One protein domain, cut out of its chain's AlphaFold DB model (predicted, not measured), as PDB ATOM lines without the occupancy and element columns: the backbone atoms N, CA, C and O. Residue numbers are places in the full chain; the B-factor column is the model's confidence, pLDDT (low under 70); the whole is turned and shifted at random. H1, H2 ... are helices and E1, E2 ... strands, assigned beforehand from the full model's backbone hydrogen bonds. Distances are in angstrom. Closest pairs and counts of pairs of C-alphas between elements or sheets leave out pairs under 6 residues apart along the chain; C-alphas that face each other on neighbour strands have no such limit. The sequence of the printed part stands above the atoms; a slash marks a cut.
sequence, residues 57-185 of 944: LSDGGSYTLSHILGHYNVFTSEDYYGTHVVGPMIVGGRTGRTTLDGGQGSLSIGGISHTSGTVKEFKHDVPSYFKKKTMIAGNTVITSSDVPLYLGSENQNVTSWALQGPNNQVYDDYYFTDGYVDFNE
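AT A GLANCE: This is residues 57 to 185 of the 944 residues of the protein "Cna B-type domain-containing protein" of Coprobacillus sp. AF33-1AC (UniProt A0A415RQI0). With little regular structure, the chain winds as a solenoid, its stacked turns lining up short strands in two all-parallel sheets, E1 E3 E8 E10 E12 and E2 E5 E9 E11; from hairpin E6-E7, residues 114 to 119 stick out. You have 129 residues, H1 then E1 to E12, mostly strand, under half in named elements. The whole is compact, radius of gyration of the C-alphas 14.2 A, spans 43 by 35 by 29 A.

HOW THE PARTS SIT: Look at H1, residues 65 to 71, with every O i to N i+4 pair within hydrogen-bond range; it only grazes the five-strand sheet. E1, residues 74 to 76, is parallel to E3, residues 89 to 91: N 90 and O 74 are 2.8 A apart. E6, residues 112 to 115, and E7, residues 118 to 121, form an antiparallel hairpin: N 118 and O 115 are 2.8 A apart.

IN THESE COORDINATES: Find H1 starting at C-alpha 65 (416.126, 417.248, 277.227). Then read E2, 84 to 86; E4, 95 to 98, which pairs with no named strand; E5, 107 to 110; E8, 128 to 130; E9, 136 to 142, 10.6 A long; E10, 149 to 151; E11, 162 to 164; and E12, 174 to 176, ending at C-alpha 176 (391.697, 422.152, 282.153).

THE WHOLE: The printed part has no cut and no long link. The pLDDT is under 70 at 24 residues, among them 111 to 123.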
ATOM      1  N   LEU A  57     406.208 421.842 285.950       92.00
ATOM      2  CA  LEU A  57     407.155 422.029 287.048       92.00
ATOM      3  C   LEU A  57     406.532 421.760 288.426       92.00
ATOM      4  O   LEU A  57     407.208 421.221 289.300       92.00
ATOM      5  N   SER A  58     405.261 422.122 288.651       91.62
ATOM      6  CA  SER A  58     404.594 421.826 289.931       91.62
ATOM      7  C   SER A  58     404.354 420.335 290.134       91.62
ATOM      8  O   SER A  58     404.303 419.890 291.278       91.62
ATOM      9  N   ASP A  59     404.251 419.584 289.038       89.19
ATOM     10  CA  ASP A  59     404.069 418.131 289.038       89.19
ATOM     11  C   ASP A  59     405.413 417.376 289.077       89.19
ATOM     12  O   ASP A  59     405.456 416.160 288.913       89.19
ATOM     13  N   GLY A  60     406.522 418.086 289.315       84.81
ATOM     14  CA  GLY A  60     407.862 417.504 289.432       84.81
ATOM     15  C   GLY A  60     408.587 417.289 288.101       84.81
ATOM     16  O   GLY A  60     409.666 416.697 288.092       84.81
ATOM     17  N   GLY A  61     408.031 417.773 286.989       88.00
ATOM     18  CA  GLY A  61     408.663 417.736 285.673       88.00
ATOM     19  C   GLY A  61     409.698 418.843 285.436       88.00
ATOM     20  O   GLY A  61     409.907 419.733 286.261       88.00
ATOM     21  N   SER A  62     410.360 418.792 284.278       90.25
ATOM     22  CA  SER A  62     411.440 419.710 283.876       90.25
ATOM     23  C   SER A  62     411.443 419.966 282.362       90.25
ATOM     24  O   SER A  62     411.022 419.111 281.588       90.25
ATOM     25  N   TYR A  63     411.968 421.117 281.919       90.56
ATOM     26  CA  TYR A  63     412.209 421.420 280.496       90.56
ATOM     27  C   TYR A  63     413.616 421.017 280.011       90.56
ATOM     28  O   TYR A  63     414.093 421.528 279.000       90.56
ATOM     29  N   THR A  64     414.299 420.118 280.720       89.31
ATOM     30  CA  THR A  64     415.566 419.534 280.258       89.31
ATOM     31  C   THR A  64     415.308 418.444 279.221       89.31
ATOM     32  O   THR A  64     414.341 417.685 279.335       89.31
ATOM     33  N   LEU A  65     416.194 418.309 278.231       88.56
ATOM     34  CA  LEU A  65     416.126 417.248 277.227       88.56
ATOM     35  C   LEU A  65     416.074 415.889 277.894       88.56
ATOM     36  O   LEU A  65     415.216 415.084 277.565       88.56
ATOM     37  N   SER A  66     416.931 415.641 278.880       85.00
ATOM     38  CA  SER A  66     416.953 414.324 279.505       85.00
ATOM     39  C   SER A  66     415.636 413.952 280.192       85.00
ATOM     40  O   SER A  66     415.307 412.773 280.237       85.00
ATOM     41  N   HIS A  67     414.880 414.928 280.706       87.00
ATOM     42  CA  HIS A  67     413.546 414.676 281.245       87.00
ATOM     43  C   HIS A  67     412.540 414.442 280.112       87.00
ATOM     44  O   HIS A  67     411.841 413.434 280.101       87.00
ATOM     45  N   ILE A  68     412.499 415.324 279.109       92.00
ATOM     46  CA  ILE A  68     411.546 415.189 277.999       92.00
ATOM     47  C   ILE A  68     411.752 413.877 277.225       92.00
ATOM     48  O   ILE A  68     410.789 413.157 276.982       92.00
ATOM     49  N   LEU A  69     412.997 413.535 276.889       89.62
ATOM     50  CA  LEU A  69     413.351 412.306 276.173       89.62
ATOM     51  C   LEU A  69     413.181 411.041 277.032       89.62
ATOM     52  O   LEU A  69     413.024 409.950 276.495       89.62
ATOM     53  N   GLY A  70     413.239 411.179 278.359       85.12
ATOM     54  CA  GLY A  70     413.054 410.073 279.298       85.12
ATOM     55  C   GLY A  70     411.588 409.694 279.521       85.12
ATOM     56  O   GLY A  70     411.315 408.532 279.803       85.12
ATOM     57  N   HIS A  71     410.664 410.653 279.378       87.56
ATOM     58  CA  HIS A  71     409.286 410.509 279.863       87.56
ATOM     59  C   HIS A  71     408.186 410.736 278.813       87.56
ATOM     60  O   HIS A  71     407.044 410.329 279.027       87.56
ATOM     61  N   TYR A  72     408.488 411.375 277.679       91.44
ATOM     62  CA  TYR A  72     407.491 411.690 276.651       91.44
ATOM     63  C   TYR A  72     407.840 411.039 275.315       91.44
ATOM     64  O   TYR A  72     408.997 410.998 274.907       91.44
ATOM     65  N   ASN A  73     406.823 410.582 274.585       91.69
ATOM     66  CA  ASN A  73     406.964 410.131 273.200       91.69
ATOM     67  C   ASN A  73     407.007 411.338 272.251       91.69
ATOM     68  O   ASN A  73     407.735 411.363 271.261       91.69
ATOM     69  N   VAL A  74     406.246 412.385 272.573       95.69
ATOM     70  CA  VAL A  74     406.133 413.578 271.733       95.69
ATOM     71  C   VAL A  74     406.162 414.836 272.582       95.69
ATOM     72  O   VAL A  74     405.392 414.971 273.530       95.69
ATOM     73  N   PHE A  75     406.989 415.793 272.170       98.00
ATOM     74  CA  PHE A  75     406.930 417.181 272.604       98.00
ATOM     75  C   PHE A  75     406.864 418.085 271.372       98.00
ATOM     76  O   PHE A  75     407.797 418.128 270.569       98.00
ATOM     77  N   THR A  76     405.770 418.830 271.221       98.00
ATOM     78  CA  THR A  76     405.606 419.801 270.130       98.00
ATOM     79  C   THR A  76     405.047 421.121 270.633       98.00
ATOM     80  O   THR A  76     404.127 421.142 271.449       98.00
ATOM     81  N   SER A  77     405.606 422.236 270.158       97.25
ATOM     82  CA  SER A  77     405.097 423.576 270.483       97.25
ATOM     83  C   SER A  77     403.883 423.971 269.638       97.25
ATOM     84  O   SER A  77     403.074 424.789 270.081       97.25
ATOM     85  N   GLU A  78     403.726 423.363 268.463       97.12
ATOM     86  CA  GLU A  78     402.584 423.521 267.564       97.12
ATOM     87  C   GLU A  78     401.832 422.186 267.410       97.12
ATOM     88  O   GLU A  78     401.553 421.513 268.401       97.12
ATOM     89  N   ASP A  79     401.425 421.832 266.193       95.50
ATOM     90  CA  ASP A  79     400.479 420.748 265.948       95.50
ATOM     91  C   ASP A  79     401.147 419.362 265.940       95.50
ATOM     92  O   ASP A  79     402.271 419.197 265.451       95.50
ATOM     93  N   TYR A  80     400.386 418.354 266.372       95.19
ATOM     94  CA  TYR A  80     400.684 416.940 266.156       95.19
ATOM     95  C   TYR A  80     399.534 416.259 265.410       95.19
ATOM     96  O   TYR A  80     398.398 416.216 265.894       95.19
ATOM     97  N   TYR A  81     399.841 415.648 264.270       92.19
ATOM     98  CA  TYR A  81     398.909 414.785 263.555       92.19
ATOM     99  C   TYR A  81     399.481 413.379 263.403       92.19
ATOM    100  O   TYR A  81     400.590 413.224 262.901       92.19
ATOM    101  N   GLY A  82     398.730 412.360 263.824       89.44
ATOM    102  CA  GLY A  82     399.222 410.982 263.872       89.44
ATOM    103  C   GLY A  82     398.126 409.922 263.821       89.44
ATOM    104  O   GLY A  82     396.932 410.234 263.793       89.44
ATOM    105  N   THR A  83     398.537 408.653 263.808       84.50
ATOM    106  CA  THR A  83     397.635 407.491 263.842       84.50
ATOM    107  C   THR A  83     397.514 406.904 265.245       84.50
ATOM    108  O   THR A  83     396.401 406.829 265.769       84.50
ATOM    109  N   HIS A  84     398.635 406.522 265.859       87.12
ATOM    110  CA  HIS A  84     398.690 405.922 267.192       87.12
ATOM    111  C   HIS A  84     400.036 406.222 267.863       87.12
ATOM    112  O   HIS A  84     401.079 406.147 267.216       87.12
ATOM    113  N   VAL A  85     399.999 406.609 269.141       89.56
ATOM    114  CA  VAL A  85     401.182 406.876 269.971       89.56
ATOM    115  C   VAL A  85     401.080 406.107 271.280       89.56
ATOM    116  O   VAL A  85     400.119 406.284 272.027       89.56
ATOM    117  N   VAL A  86     402.087 405.295 271.580       85.50
ATOM    118  CA  VAL A  86     402.277 404.604 272.856       85.50
ATOM    119  C   VAL A  86     403.207 405.450 273.731       85.50
ATOM    120  O   VAL A  86     404.411 405.542 273.480       85.50
ATOM    121  N   GLY A  87     402.632 406.104 274.743       86.94
ATOM    122  CA  GLY A  87     403.344 406.930 275.723       86.94
ATOM    123  C   GLY A  87     402.788 408.357 275.867       86.94
ATOM    124  O   GLY A  87     401.958 408.788 275.059       86.94
ATOM    125  N   PRO A  88     403.240 409.108 276.888       90.88
ATOM    126  CA  PRO A  88     402.787 410.474 277.149       90.88
ATOM    127  C   PRO A  88     403.164 411.474 276.051       90.88
ATOM    128  O   PRO A  88     404.200 411.350 275.391       90.88
ATOM    129  N   MET A  89     402.343 412.515 275.889       95.00
ATOM    130  CA  MET A  89     402.548 413.569 274.889       95.00
ATOM    131  C   MET A  89     402.356 414.971 275.474       95.00
ATOM    132  O   MET A  89     401.431 415.197 276.251       95.00
ATOM    133  N   ILE A  90     403.168 415.929 275.025       98.00
ATOM    134  CA  ILE A  90     402.964 417.371 275.210       98.00
ATOM    135  C   ILE A  90     402.772 418.015 273.833       98.00
ATOM    136  O   ILE A  90     403.667 417.971 272.985       98.00
ATOM    137  N   VAL A  91     401.617 418.646 273.611       98.19
ATOM    138  CA  VAL A  91     401.275 419.306 272.340       98.19
ATOM    139  C   VAL A  91     400.713 420.705 272.593       98.19
ATOM    140  O   VAL A  91     399.695 420.882 273.271       98.19
ATOM    141  N   GLY A  92     401.389 421.719 272.051       97.38
ATOM    142  CA  GLY A  92     401.019 423.128 272.204       97.38
ATOM    143  C   GLY A  92     399.981 423.626 271.204       97.38
ATOM    144  O   GLY A  92     399.256 424.581 271.501       97.38
ATOM    145  N   GLY A  93     399.891 422.975 270.049       95.06
ATOM    146  CA  GLY A  93     398.908 423.199 268.997       95.06
ATOM    147  C   GLY A  93     397.807 422.143 268.990       95.06
ATOM    148  O   GLY A  93     397.461 421.559 270.019       95.06
ATOM    149  N   ARG A  94     397.191 421.953 267.823       93.50
ATOM    150  CA  ARG A  94     396.101 420.997 267.608       93.50
ATOM    151  C   ARG A  94     396.626 419.571 267.615       93.50
ATOM    152  O   ARG A  94     397.739 419.299 267.170       93.50
ATOM    153  N   THR A  95     395.780 418.653 268.062       92.00
ATOM    154  CA  THR A  95     396.091 417.222 268.067       92.00
ATOM    155  C   THR A  95     394.976 416.443 267.396       92.00
ATOM    156  O   THR A  95     393.801 416.669 267.680       92.00
ATOM    157  N   GLY A  96     395.317 415.500 266.525       88.44
ATOM    158  CA  GLY A  96     394.328 414.602 265.939       88.44
ATOM    159  C   GLY A  96     394.903 413.700 264.867       88.44
ATOM    160  O   GLY A  96     396.116 413.588 264.708       88.44
ATOM    161  N   ARG A  97     394.024 413.080 264.084       80.12
ATOM    162  CA  ARG A  97     394.426 412.377 262.870       80.12
ATOM    163  C   ARG A  97     394.115 413.272 261.682       80.12
ATOM    164  O   ARG A  97     392.969 413.353 261.248       80.12
ATOM    165  N   THR A  98     395.149 413.925 261.166       62.88
ATOM    166  CA  THR A  98     395.101 414.593 259.864       62.88
ATOM    167  C   THR A  98     396.250 414.048 259.041       62.88
ATOM    168  O   THR A  98     397.412 414.346 259.299       62.88
ATOM    169  N   THR A  99     395.947 413.196 258.065       55.38
ATOM    170  CA  THR A  99     396.968 412.779 257.100       55.38
ATOM    171  C   THR A  99     397.375 413.991 256.256       55.38
ATOM    172  O   THR A  99     396.576 414.906 256.057       55.38
ATOM    173  N   LEU A 100     398.584 413.977 255.680       51.91
ATOM    174  CA  LEU A 100     399.003 414.913 254.615       51.91
ATOM    175  C   LEU A 100     397.977 415.049 253.458       51.91
ATOM    176  O   LEU A 100     398.048 416.006 252.696       51.91
ATOM    177  N   ASP A 101     397.014 414.123 253.368       47.50
ATOM    178  CA  ASP A 101     396.009 413.993 252.309       47.50
ATOM    179  C   ASP A 101     394.587 414.431 252.744       47.50
ATOM    180  O   ASP A 101     393.612 414.147 252.053       47.50
ATOM    181  N   GLY A 102     394.431 415.102 253.895       53.31
ATOM    182  CA  GLY A 102     393.164 415.744 254.289       53.31
ATOM    183  C   GLY A 102     392.087 414.830 254.895       53.31
ATOM    184  O   GLY A 102     390.929 415.236 254.987       53.31
ATOM    185  N   GLY A 103     392.432 413.615 255.333       50.12
ATOM    186  CA  GLY A 103     391.493 412.752 256.060       50.12
ATOM    187  C   GLY A 103     391.231 413.266 257.481       50.12
ATOM    188  O   GLY A 103     392.184 413.557 258.197       50.12
ATOM    189  N   GLN A 104     389.961 413.354 257.894       57.28
ATOM    190  CA  GLN A 104     389.576 413.666 259.275       57.28
ATOM    191  C   GLN A 104     389.411 412.384 260.096       57.28
ATOM    192  O   GLN A 104     388.684 411.476 259.695       57.28
ATOM    193  N   GLY A 105     390.050 412.315 261.262       65.94
ATOM    194  CA  GLY A 105     389.822 411.242 262.223       65.94
ATOM    195  C   GLY A 105     390.396 411.552 263.602       65.94
ATOM    196  O   GLY A 105     390.939 412.632 263.841       65.94
ATOM    197  N   SER A 106     390.327 410.567 264.492       77.06
ATOM    198  CA  SER A 106     390.876 410.673 265.842       77.06
ATOM    199  C   SER A 106     392.215 409.947 265.979       77.06
ATOM    200  O   SER A 106     392.404 408.883 265.387       77.06
ATOM    201  N   LEU A 107     393.123 410.533 266.761       87.12
ATOM    202  CA  LEU A 107     394.386 409.933 267.192       87.12
ATOM    203  C   LEU A 107     394.119 408.921 268.317       87.12
ATOM    204  O   LEU A 107     393.362 409.225 269.238       87.12
ATOM    205  N   SER A 108     394.752 407.751 268.276       87.88
ATOM    206  CA  SER A 108     394.786 406.838 269.426       87.88
ATOM    207  C   SER A 108     396.005 407.144 270.296       87.88
ATOM    208  O   SER A 108     397.105 407.296 269.766       87.88
ATOM    209  N   ILE A 109     395.829 407.232 271.617       87.19
ATOM    210  CA  ILE A 109     396.927 407.496 272.558       87.19
ATOM    211  C   ILE A 109     396.919 406.454 273.665       87.19
ATOM    212  O   ILE A 109     395.883 406.191 274.282       87.19
ATOM    213  N   GLY A 110     398.103 405.920 273.931       78.00
ATOM    214  CA  GLY A 110     398.327 404.902 274.932       78.00
ATOM    215  C   GLY A 110     398.024 403.494 274.428       78.00
ATOM    216  O   GLY A 110     397.665 403.285 273.265       78.00
ATOM    217  N   GLY A 111     398.211 402.506 275.298       69.69
ATOM    218  CA  GLY A 111     398.001 401.103 274.956       69.69
ATOM    219  C   GLY A 111     398.968 400.143 275.638       69.69
ATOM    220  O   GLY A 111     399.903 400.532 276.333       69.69
ATOM    221  N   ILE A 112     398.695 398.859 275.422       57.94
ATOM    222  CA  ILE A 112     399.556 397.740 275.785       57.94
ATOM    223  C   ILE A 112     400.400 397.414 274.564       57.94
ATOM    224  O   ILE A 112     399.846 397.251 273.476       57.94
ATOM    225  N   SER A 113     401.700 397.237 274.748       53.62
ATOM    226  CA  SER A 113     402.513 396.655 273.699       53.62
ATOM    227  C   SER A 113     402.776 395.178 273.932       53.62
ATOM    228  O   SER A 113     402.854 394.664 275.054       53.62
ATOM    229  N   HIS A 114     402.867 394.475 272.812       48.88
ATOM    230  CA  HIS A 114     403.036 393.042 272.743       48.88
ATOM    231  C   HIS A 114     404.470 392.723 272.333       48.88
ATOM    232  O   HIS A 114     404.759 392.602 271.149       48.88
ATOM    233  N   THR A 115     405.373 392.519 273.293       45.66
ATOM    234  CA  THR A 115     406.718 392.012 272.987       45.66
ATOM    235  C   THR A 115     406.720 390.485 273.083       45.66
ATOM    236  O   THR A 115     406.529 389.934 274.162       45.66
ATOM    237  N   SER A 116     406.950 389.771 271.978       45.72
ATOM    238  CA  SER A 116     407.389 388.357 271.987       45.72
ATOM    239  C   SER A 116     406.616 387.409 272.931       45.72
ATOM    240  O   SER A 116     407.214 386.627 273.667       45.72
ATOM    241  N   GLY A 117     405.279 387.484 272.942       43.44
ATOM    242  CA  GLY A 117     404.423 386.624 273.776       43.44
ATOM    243  C   GLY A 117     404.241 387.074 275.234       43.44
ATOM    244  O   GLY A 117     403.531 386.399 275.978       43.44
ATOM    245  N   THR A 118     404.809 388.216 275.633       46.94
ATOM    246  CA  THR A 118     404.613 388.838 276.952       46.94
ATOM    247  C   THR A 118     404.010 390.233 276.772       46.94
ATOM    248  O   THR A 118     404.540 391.071 276.048       46.94
ATOM    249  N   VAL A 119     402.869 390.481 277.411       52.22
ATOM    250  CA  VAL A 119     402.245 391.808 277.476       52.22
ATOM    251  C   VAL A 119     403.109 392.696 278.374       52.22
ATOM    252  O   VAL A 119     403.260 392.386 279.557       52.22
ATOM    253  N   LYS A 120     403.686 393.776 277.831       54.97
ATOM    254  CA  LYS A 120     404.400 394.787 278.619       54.97
ATOM    255  C   LYS A 120     403.586 396.076 278.591       54.97
ATOM    256  O   LYS A 120     403.413 396.708 277.553       54.97
ATOM    257  N   GLU A 121     403.028 396.432 279.740       58.78
ATOM    258  CA  GLU A 121     402.329 397.702 279.908       58.78
ATOM    259  C   GLU A 121     403.355 398.831 280.032       58.78
ATOM    260  O   GLU A 121     404.177 398.826 280.953       58.78
ATOM    261  N   PHE A 122     403.305 399.805 279.124       61.50
ATOM    262  CA  PHE A 122     404.081 401.032 279.261       61.50
ATOM    263  C   PHE A 122     403.327 401.993 280.165       61.50
ATOM    264  O   PHE A 122     402.426 402.716 279.744       61.50
ATOM    265  N   LYS A 123     403.692 401.960 281.446       69.00
ATOM    266  CA  LYS A 123     403.161 402.873 282.453       69.00
ATOM    267  C   LYS A 123     403.562 404.304 282.114       69.00
ATOM    268  O   LYS A 123     404.742 404.592 281.953       69.00
ATOM    269  N   HIS A 124     402.579 405.195 282.031       80.81
ATOM    270  CA  HIS A 124     402.827 406.631 281.942       80.81
ATOM    271  C   HIS A 124     403.240 407.131 283.330       80.81
ATOM    272  O   HIS A 124     402.432 407.111 284.249       80.81
ATOM    273  N   ASP A 125     404.482 407.534 283.536       81.81
ATOM    274  CA  ASP A 125     404.932 408.114 284.810       81.81
ATOM    275  C   ASP A 125     404.762 409.641 284.859       81.81
ATOM    276  O   ASP A 125     404.929 410.255 285.911       81.81
ATOM    277  N   VAL A 126     404.358 410.233 283.733       89.94
ATOM    278  CA  VAL A 126     404.042 411.651 283.571       89.94
ATOM    279  C   VAL A 126     402.703 411.850 282.844       89.94
ATOM    280  O   VAL A 126     402.288 411.004 282.041       89.94
ATOM    281  N   PRO A 127     402.006 412.968 283.100       92.06
ATOM    282  CA  PRO A 127     400.722 413.277 282.481       92.06
ATOM    283  C   PRO A 127     400.873 413.733 281.024       92.06
ATOM    284  O   PRO A 127     401.866 414.345 280.638       92.06
ATOM    285  N   SER A 128     399.849 413.487 280.201       94.31
ATOM    286  CA  SER A 128     399.774 414.085 278.858       94.31
ATOM    287  C   SER A 128     399.144 415.476 278.909       94.31
ATOM    288  O   SER A 128     398.262 415.730 279.729       94.31
ATOM    289  N   TYR A 129     399.561 416.363 278.004       97.25
ATOM    290  CA  TYR A 129     399.033 417.718 277.886       97.25
ATOM    291  C   TYR A 129     398.716 418.104 276.443       97.25
ATOM    292  O   TYR A 129     399.597 418.097 275.582       97.25
ATOM    293  N   PHE A 130     397.475 418.537 276.203       96.69
ATOM    294  CA  PHE A 130     397.044 419.065 274.908       96.69
ATOM    295  C   PHE A 130     396.419 420.453 275.053       96.69
ATOM    296  O   PHE A 130     395.303 420.604 275.554       96.69
ATOM    297  N   LYS A 131     397.133 421.486 274.602       96.81
ATOM    298  CA  LYS A 131     396.746 422.885 274.825       96.81
ATOM    299  C   LYS A 131     395.607 423.372 273.925       96.81
ATOM    300  O   LYS A 131     394.794 424.183 274.355       96.81
ATOM    301  N   LYS A 132     395.556 422.958 272.660       94.88
ATOM    302  CA  LYS A 132     394.501 423.387 271.719       94.88
ATOM    303  C   LYS A 132     393.499 422.273 271.486       94.88
ATOM    304  O   LYS A 132     393.548 421.244 272.149       94.88
ATOM    305  N   LYS A 133     392.566 422.498 270.558       91.50
ATOM    306  CA  LYS A 133     391.573 421.502 270.150       91.50
ATOM    307  C   LYS A 133     392.207 420.130 269.882       91.50
ATOM    308  O   LYS A 133     393.051 419.990 268.990       91.50
ATOM    309  N   THR A 134     391.708 419.135 270.604       91.06
ATOM    310  CA  THR A 134     392.212 417.762 270.612       91.06
ATOM    311  C   THR A 134     391.160 416.793 270.092       91.06
ATOM    312  O   THR A 134     390.001 416.834 270.497       91.06
ATOM    313  N   MET A 135     391.565 415.908 269.182       89.44
ATOM    314  CA  MET A 135     390.732 414.870 268.576       89.44
ATOM    315  C   MET A 135     391.340 413.492 268.854       89.44
ATOM    316  O   MET A 135     392.092 412.955 268.038       89.44
ATOM    317  N   ILE A 136     391.012 412.923 270.013       88.56
ATOM    318  CA  ILE A 136     391.467 411.593 270.445       88.56
ATOM    319  C   ILE A 136     390.311 410.593 270.338       88.56
ATOM    320  O   ILE A 136     389.141 410.960 270.468       88.56
ATOM    321  N   ALA A 137     390.612 409.334 270.020       85.38
ATOM    322  CA  ALA A 137     389.605 408.295 269.845       85.38
ATOM    323  C   ALA A 137     388.829 408.096 271.156       85.38
ATOM    324  O   ALA A 137     389.415 407.845 272.203       85.38
ATOM    325  N   GLY A 138     387.506 408.283 271.108       84.31
ATOM    326  CA  GLY A 138     386.644 408.203 272.294       84.31
ATOM    327  C   GLY A 138     386.887 409.279 273.361       84.31
ATOM    328  O   GLY A 138     386.271 409.196 274.415       84.31
ATOM    329  N   ASN A 139     387.743 410.282 273.101       89.12
ATOM    330  CA  ASN A 139     388.281 411.201 274.116       89.12
ATOM    331  C   ASN A 139     388.961 410.464 275.286       89.12
ATOM    332  O   ASN A 139     388.946 410.939 276.425       89.12
ATOM    333  N   THR A 140     389.552 409.304 274.987       88.06
ATOM    334  CA  THR A 140     390.127 408.396 275.978       88.06
ATOM    335  C   THR A 140     391.626 408.240 275.764       88.06
ATOM    336  O   THR A 140     392.070 407.933 274.658       88.06
ATOM    337  N   VAL A 141     392.408 408.401 276.831       88.44
ATOM    338  CA  VAL A 141     393.830 408.030 276.872       88.44
ATOM    339  C   VAL A 141     393.964 406.683 277.575       88.44
ATOM    340  O   VAL A 141     393.523 406.534 278.711       88.44
ATOM    341  N   ILE A 142     394.565 405.691 276.919       85.88
ATOM    342  CA  ILE A 142     394.722 404.346 277.492       85.88
ATOM    343  C   ILE A 142     396.022 404.290 278.303       85.88
ATOM    344  O   ILE A 142     397.109 404.348 277.741       85.88
ATOM    345  N   THR A 143     395.951 404.168 279.623       81.62
ATOM    346  CA  THR A 143     397.143 404.112 280.479       81.62
ATOM    347  C   THR A 143     396.881 403.342 281.762       81.62
ATOM    348  O   THR A 143     395.820 403.483 282.361       81.62
ATOM    349  N   SER A 144     397.852 402.538 282.204       73.44
ATOM    350  CA  SER A 144     397.783 401.799 283.472       73.44
ATOM    351  C   SER A 144     398.360 402.538 284.677       73.44
ATOM    352  O   SER A 144     398.618 401.924 285.716       73.44
ATOM    353  N   SER A 145     398.541 403.851 284.545       76.19
ATOM    354  CA  SER A 145     399.089 404.716 285.582       76.19
ATOM    355  C   SER A 145     398.074 405.710 286.126       76.19
ATOM    356  O   SER A 145     397.276 406.269 285.378       76.19
ATOM    357  N   ASP A 146     398.212 406.012 287.416       80.62
ATOM    358  CA  ASP A 146     397.447 407.039 288.124       80.62
ATOM    359  C   ASP A 146     398.057 408.436 287.877       80.62
ATOM    360  O   ASP A 146     398.549 409.089 288.798       80.62
ATOM    361  N   VAL A 147     398.101 408.870 286.613       87.12
ATOM    362  CA  VAL A 147     398.549 410.218 286.218       87.12
ATOM    363  C   VAL A 147     397.415 410.972 285.523       87.12
ATOM    364  O   VAL A 147     396.716 410.375 284.705       87.12
ATOM    365  N   PRO A 148     397.230 412.275 285.796       91.38
ATOM    366  CA  PRO A 148     396.110 413.018 285.237       91.38
ATOM    367  C   PRO A 148     396.288 413.337 283.746       91.38
ATOM    368  O   PRO A 148     397.390 413.318 283.193       91.38
ATOM    369  N   LEU A 149     395.192 413.700 283.083       93.06
ATOM    370  CA  LEU A 149     395.200 414.278 281.735       93.06
ATOM    371  C   LEU A 149     395.011 415.799 281.800       93.06
ATOM    372  O   LEU A 149     393.989 416.273 282.290       93.06
ATOM    373  N   TYR A 150     395.933 416.576 281.233       95.50
ATOM    374  CA  TYR A 150     395.792 418.029 281.137       95.50
ATOM    375  C   TYR A 150     395.352 418.482 279.742       95.50
ATOM    376  O   TYR A 150     395.844 418.021 278.711       95.50
ATOM    377  N   LEU A 151     394.428 419.438 279.696       95.94
ATOM    378  CA  LEU A 151     393.807 419.935 278.469       95.94
ATOM    379  C   LEU A 151     393.702 421.462 278.511       95.94
ATOM    380  O   LEU A 151     393.427 422.033 279.555       95.94
ATOM    381  N   GLY A 152     393.860 422.159 277.392       95.12
ATOM    382  CA  GLY A 152     393.590 423.599 277.349       95.12
ATOM    383  C   GLY A 152     392.099 423.938 277.317       95.12
ATOM    384  O   GLY A 152     391.232 423.072 277.143       95.12
ATOM    385  N   SER A 153     391.786 425.223 277.458       93.50
ATOM    386  CA  SER A 153     390.410 425.724 277.576       93.50
ATOM    387  C   SER A 153     389.534 425.448 276.347       93.50
ATOM    388  O   SER A 153     388.321 425.290 276.478       93.50
ATOM    389  N   GLU A 154     390.131 425.283 275.162       92.62
ATOM    390  CA  GLU A 154     389.416 424.940 273.920       92.62
ATOM    391  C   GLU A 154     388.737 423.555 273.954       92.62
ATOM    392  O   GLU A 154     387.838 423.292 273.154       92.62
ATOM    393  N   ASN A 155     389.124 422.678 274.887       90.44
ATOM    394  CA  ASN A 155     388.596 421.316 275.019       90.44
ATOM    395  C   ASN A 155     387.437 421.192 276.028       90.44
ATOM    396  O   ASN A 155     386.907 420.098 276.218       90.44
ATOM    397  N   GLN A 156     387.012 422.298 276.654       89.06
ATOM    398  CA  GLN A 156     385.966 422.313 277.693       89.06
ATOM    399  C   GLN A 156     384.560 421.979 277.178       89.06
ATOM    400  O   GLN A 156     383.696 421.580 277.954       89.06
ATOM    401  N   ASN A 157     384.320 422.132 275.873       82.50
ATOM    402  CA  ASN A 157     383.023 421.831 275.256       82.50
ATOM    403  C   ASN A 157     382.806 420.327 275.000       82.50
ATOM    404  O   ASN A 157     381.747 419.935 274.511       82.50
ATOM    405  N   VAL A 158     383.804 419.487 275.288       81.19
ATOM    406  CA  VAL A 158     383.705 418.027 275.196       81.19
ATOM    407  C   VAL A 158     383.122 417.492 276.504       81.19
ATOM    408  O   VAL A 158     383.624 417.793 277.581       81.19
ATOM    409  N   THR A 159     382.052 416.701 276.409       68.81
ATOM    410  CA  THR A 159     381.228 416.301 277.563       68.81
ATOM    411  C   THR A 159     381.863 415.249 278.473       68.81
ATOM    412  O   THR A 159     381.383 415.072 279.588       68.81
ATOM    413  N   SER A 160     382.901 414.542 278.017       78.88
ATOM    414  CA  SER A 160     383.620 413.539 278.811       78.88
ATOM    415  C   SER A 160     385.018 413.285 278.244       78.88
ATOM    416  O   SER A 160     385.146 412.916 277.073       78.88
ATOM    417  N   TRP A 161     386.033 413.458 279.087       89.06
ATOM    418  CA  TRP A 161     387.398 412.978 278.882       89.06
ATOM    419  C   TRP A 161     387.653 411.824 279.845       89.06
ATOM    420  O   TRP A 161     387.134 411.841 280.957       89.06
ATOM    421  N   ALA A 162     388.436 410.842 279.416       87.56
ATOM    422  CA  ALA A 162     388.639 409.617 280.173       87.56
ATOM    423  C   ALA A 162     390.096 409.152 280.129       87.56
ATOM    424  O   ALA A 162     390.765 409.248 279.096       87.56
ATOM    425  N   LEU A 163     390.557 408.565 281.229       87.19
ATOM    426  CA  LEU A 163     391.706 407.668 281.233       87.19
ATOM    427  C   LEU A 163     391.210 406.231 281.366       87.19
ATOM    428  O   LEU A 163     390.328 405.955 282.175       87.19
ATOM    429  N   GLN A 164     391.752 405.318 280.566       85.69
ATOM    430  CA  GLN A 164     391.365 403.910 280.578       85.69
ATOM    431  C   GLN A 164     392.533 403.025 281.016       85.69
ATOM    432  O   GLN A 164     393.520 402.899 280.295       85.69
ATOM    433  N   GLY A 165     392.380 402.380 282.171       74.75
ATOM    434  CA  GLY A 165     393.329 401.426 282.741       74.75
ATOM    435  C   GLY A 165     393.251 400.012 282.152       74.75
ATOM    436  O   GLY A 165     392.392 399.715 281.310       74.75
ATOM    437  N   PRO A 166     394.117 399.095 282.630       62.59
ATOM    438  CA  PRO A 166     394.061 397.691 282.259       62.59
ATOM    439  C   PRO A 166     392.725 397.105 282.732       62.59
ATOM    440  O   PRO A 166     392.243 397.421 283.818       62.59
ATOM    441  N   ASN A 167     392.106 396.257 281.905       66.44
ATOM    442  CA  ASN A 167     390.745 395.711 282.084       66.44
ATOM    443  C   ASN A 167     389.574 396.680 281.808       66.44
ATOM    444  O   ASN A 167     388.469 396.448 282.297       66.44
ATOM    445  N   ASN A 168     389.777 397.731 281.004       72.44
ATOM    446  CA  ASN A 168     388.732 398.689 280.594       72.44
ATOM    447  C   ASN A 168     388.116 399.508 281.744       72.44
ATOM    448  O   ASN A 168     386.990 399.991 281.625       72.44
ATOM    449  N   GLN A 169     388.839 399.675 282.854       78.81
ATOM    450  CA  GLN A 169     388.441 400.598 283.919       78.81
ATOM    451  C   GLN A 169     388.614 402.037 283.439       78.81
ATOM    452  O   GLN A 169     389.658 402.362 282.885       78.81
ATOM    453  N   VAL A 170     387.601 402.879 283.640       80.88
ATOM    454  CA  VAL A 170     387.595 404.274 283.182       80.88
ATOM    455  C   VAL A 170     387.642 405.214 284.383       80.88
ATOM    456  O   VAL A 170     386.866 405.049 285.325       80.88
ATOM    457  N   TYR A 171     388.545 406.188 284.327       82.00
ATOM    458  CA  TYR A 171     388.782 407.211 285.340       82.00
ATOM    459  C   TYR A 171     388.552 408.604 284.746       82.00
ATOM    460  O   TYR A 171     389.025 408.901 283.648       82.00
ATOM    461  N   ASP A 172     387.888 409.476 285.505       84.44
ATOM    462  CA  ASP A 172     387.618 410.872 285.130       84.44
ATOM    463  C   ASP A 172     388.663 411.836 285.738       84.44
ATOM    464  O   ASP A 172     388.314 412.870 286.309       84.44
ATOM    465  N   ASP A 173     389.955 411.493 285.656       89.38
ATOM    466  CA  ASP A 173     391.056 412.284 286.238       89.38
ATOM    467  C   ASP A 173     391.713 413.211 285.203       89.38
ATOM    468  O   ASP A 173     392.849 413.031 284.763       89.38
ATOM    469  N   TYR A 174     390.952 414.207 284.753       91.88
ATOM    470  CA  TYR A 174     391.417 415.207 283.794       91.88
ATOM    471  C   TYR A 174     391.206 416.629 284.307       91.88
ATOM    472  O   TYR A 174     390.278 416.900 285.068       91.88
ATOM    473  N   TYR A 175     392.037 417.564 283.849       93.62
ATOM    474  CA  TYR A 175     391.958 418.968 284.237       93.62
ATOM    475  C   TYR A 175     392.207 419.910 283.060       93.62
ATOM    476  O   TYR A 175     393.017 419.650 282.173       93.62
ATOM    477  N   PHE A 176     391.538 421.057 283.088       94.62
ATOM    478  CA  PHE A 176     391.697 422.152 282.153       94.62
ATOM    479  C   PHE A 176     392.671 423.211 282.681       94.62
ATOM    480  O   PHE A 176     392.512 423.730 283.789       94.62
ATOM    481  N   THR A 177     393.668 423.553 281.870       95.12
ATOM    482  CA  THR A 177     394.652 424.614 282.102       95.12
ATOM    483  C   THR A 177     395.326 424.998 280.780       95.12
ATOM    484  O   THR A 177     395.791 424.142 280.037       95.12
ATOM    485  N   ASP A 178     395.416 426.296 280.476       95.56
ATOM    486  CA  ASP A 178     396.187 426.794 279.316       95.56
ATOM    487  C   ASP A 178     397.680 427.000 279.633       95.56
ATOM    488  O   ASP A 178     398.488 427.292 278.740       95.56
ATOM    489  N   GLY A 179     398.032 426.882 280.917       95.12
ATOM    490  CA  GLY A 179     399.340 427.200 281.481       95.12
ATOM    491  C   GLY A 179     400.120 425.989 281.977       95.12
ATOM    492  O   GLY A 179     401.095 426.189 282.693       95.12
ATOM    493  N   TYR A 180     399.719 424.757 281.628       97.50
ATOM    494  CA  TYR A 180     400.440 423.564 282.088       97.50
ATOM    495  C   TYR A 180     401.912 423.577 281.648       97.50
ATOM    496  O   TYR A 180     402.813 423.330 282.444       97.50
ATOM    497  N   VAL A 181     402.156 423.946 280.386       98.00
ATOM    498  CA  VAL A 181     403.493 424.165 279.818       98.00
ATOM    499  C   VAL A 181     403.593 425.592 279.287       98.00
ATOM    500  O   VAL A 181     402.755 426.039 278.494       98.00
ATOM    501  N   ASP A 182     404.659 426.289 279.678       97.31
ATOM    502  CA  ASP A 182     405.108 427.519 279.024       97.31
ATOM    503  C   ASP A 182     405.987 427.144 277.828       97.31
ATOM    504  O   ASP A 182     407.187 426.918 277.962       97.31
ATOM    505  N   PHE A 183     405.382 427.048 276.643       97.38
ATOM    506  CA  PHE A 183     406.085 426.614 275.433       97.38
ATOM    507  C   PHE A 183     407.210 427.553 274.993       97.38
ATOM    508  O   PHE A 183     408.173 427.083 274.390       97.38
ATOM    509  N   ASN A 184     407.122 428.853 275.290       96.31
ATOM    510  CA  ASN A 184     408.181 429.792 274.923       96.31
ATOM    511  C   ASN A 184     409.433 429.523 275.758       96.31
ATOM    512  O   ASN A 184     410.533 429.413 275.214       96.31
ATOM    513  N   GLU A 185     409.257 429.381 277.072       95.75
ATOM    514  CA  GLU A 185     410.367 429.074 277.970       95.75
ATOM    515  C   GLU A 185     410.871 427.638 277.774       95.75
ATOM    516  O   GLU A 185     412.080 427.429 277.713       95.75
TER     517      GLU A 185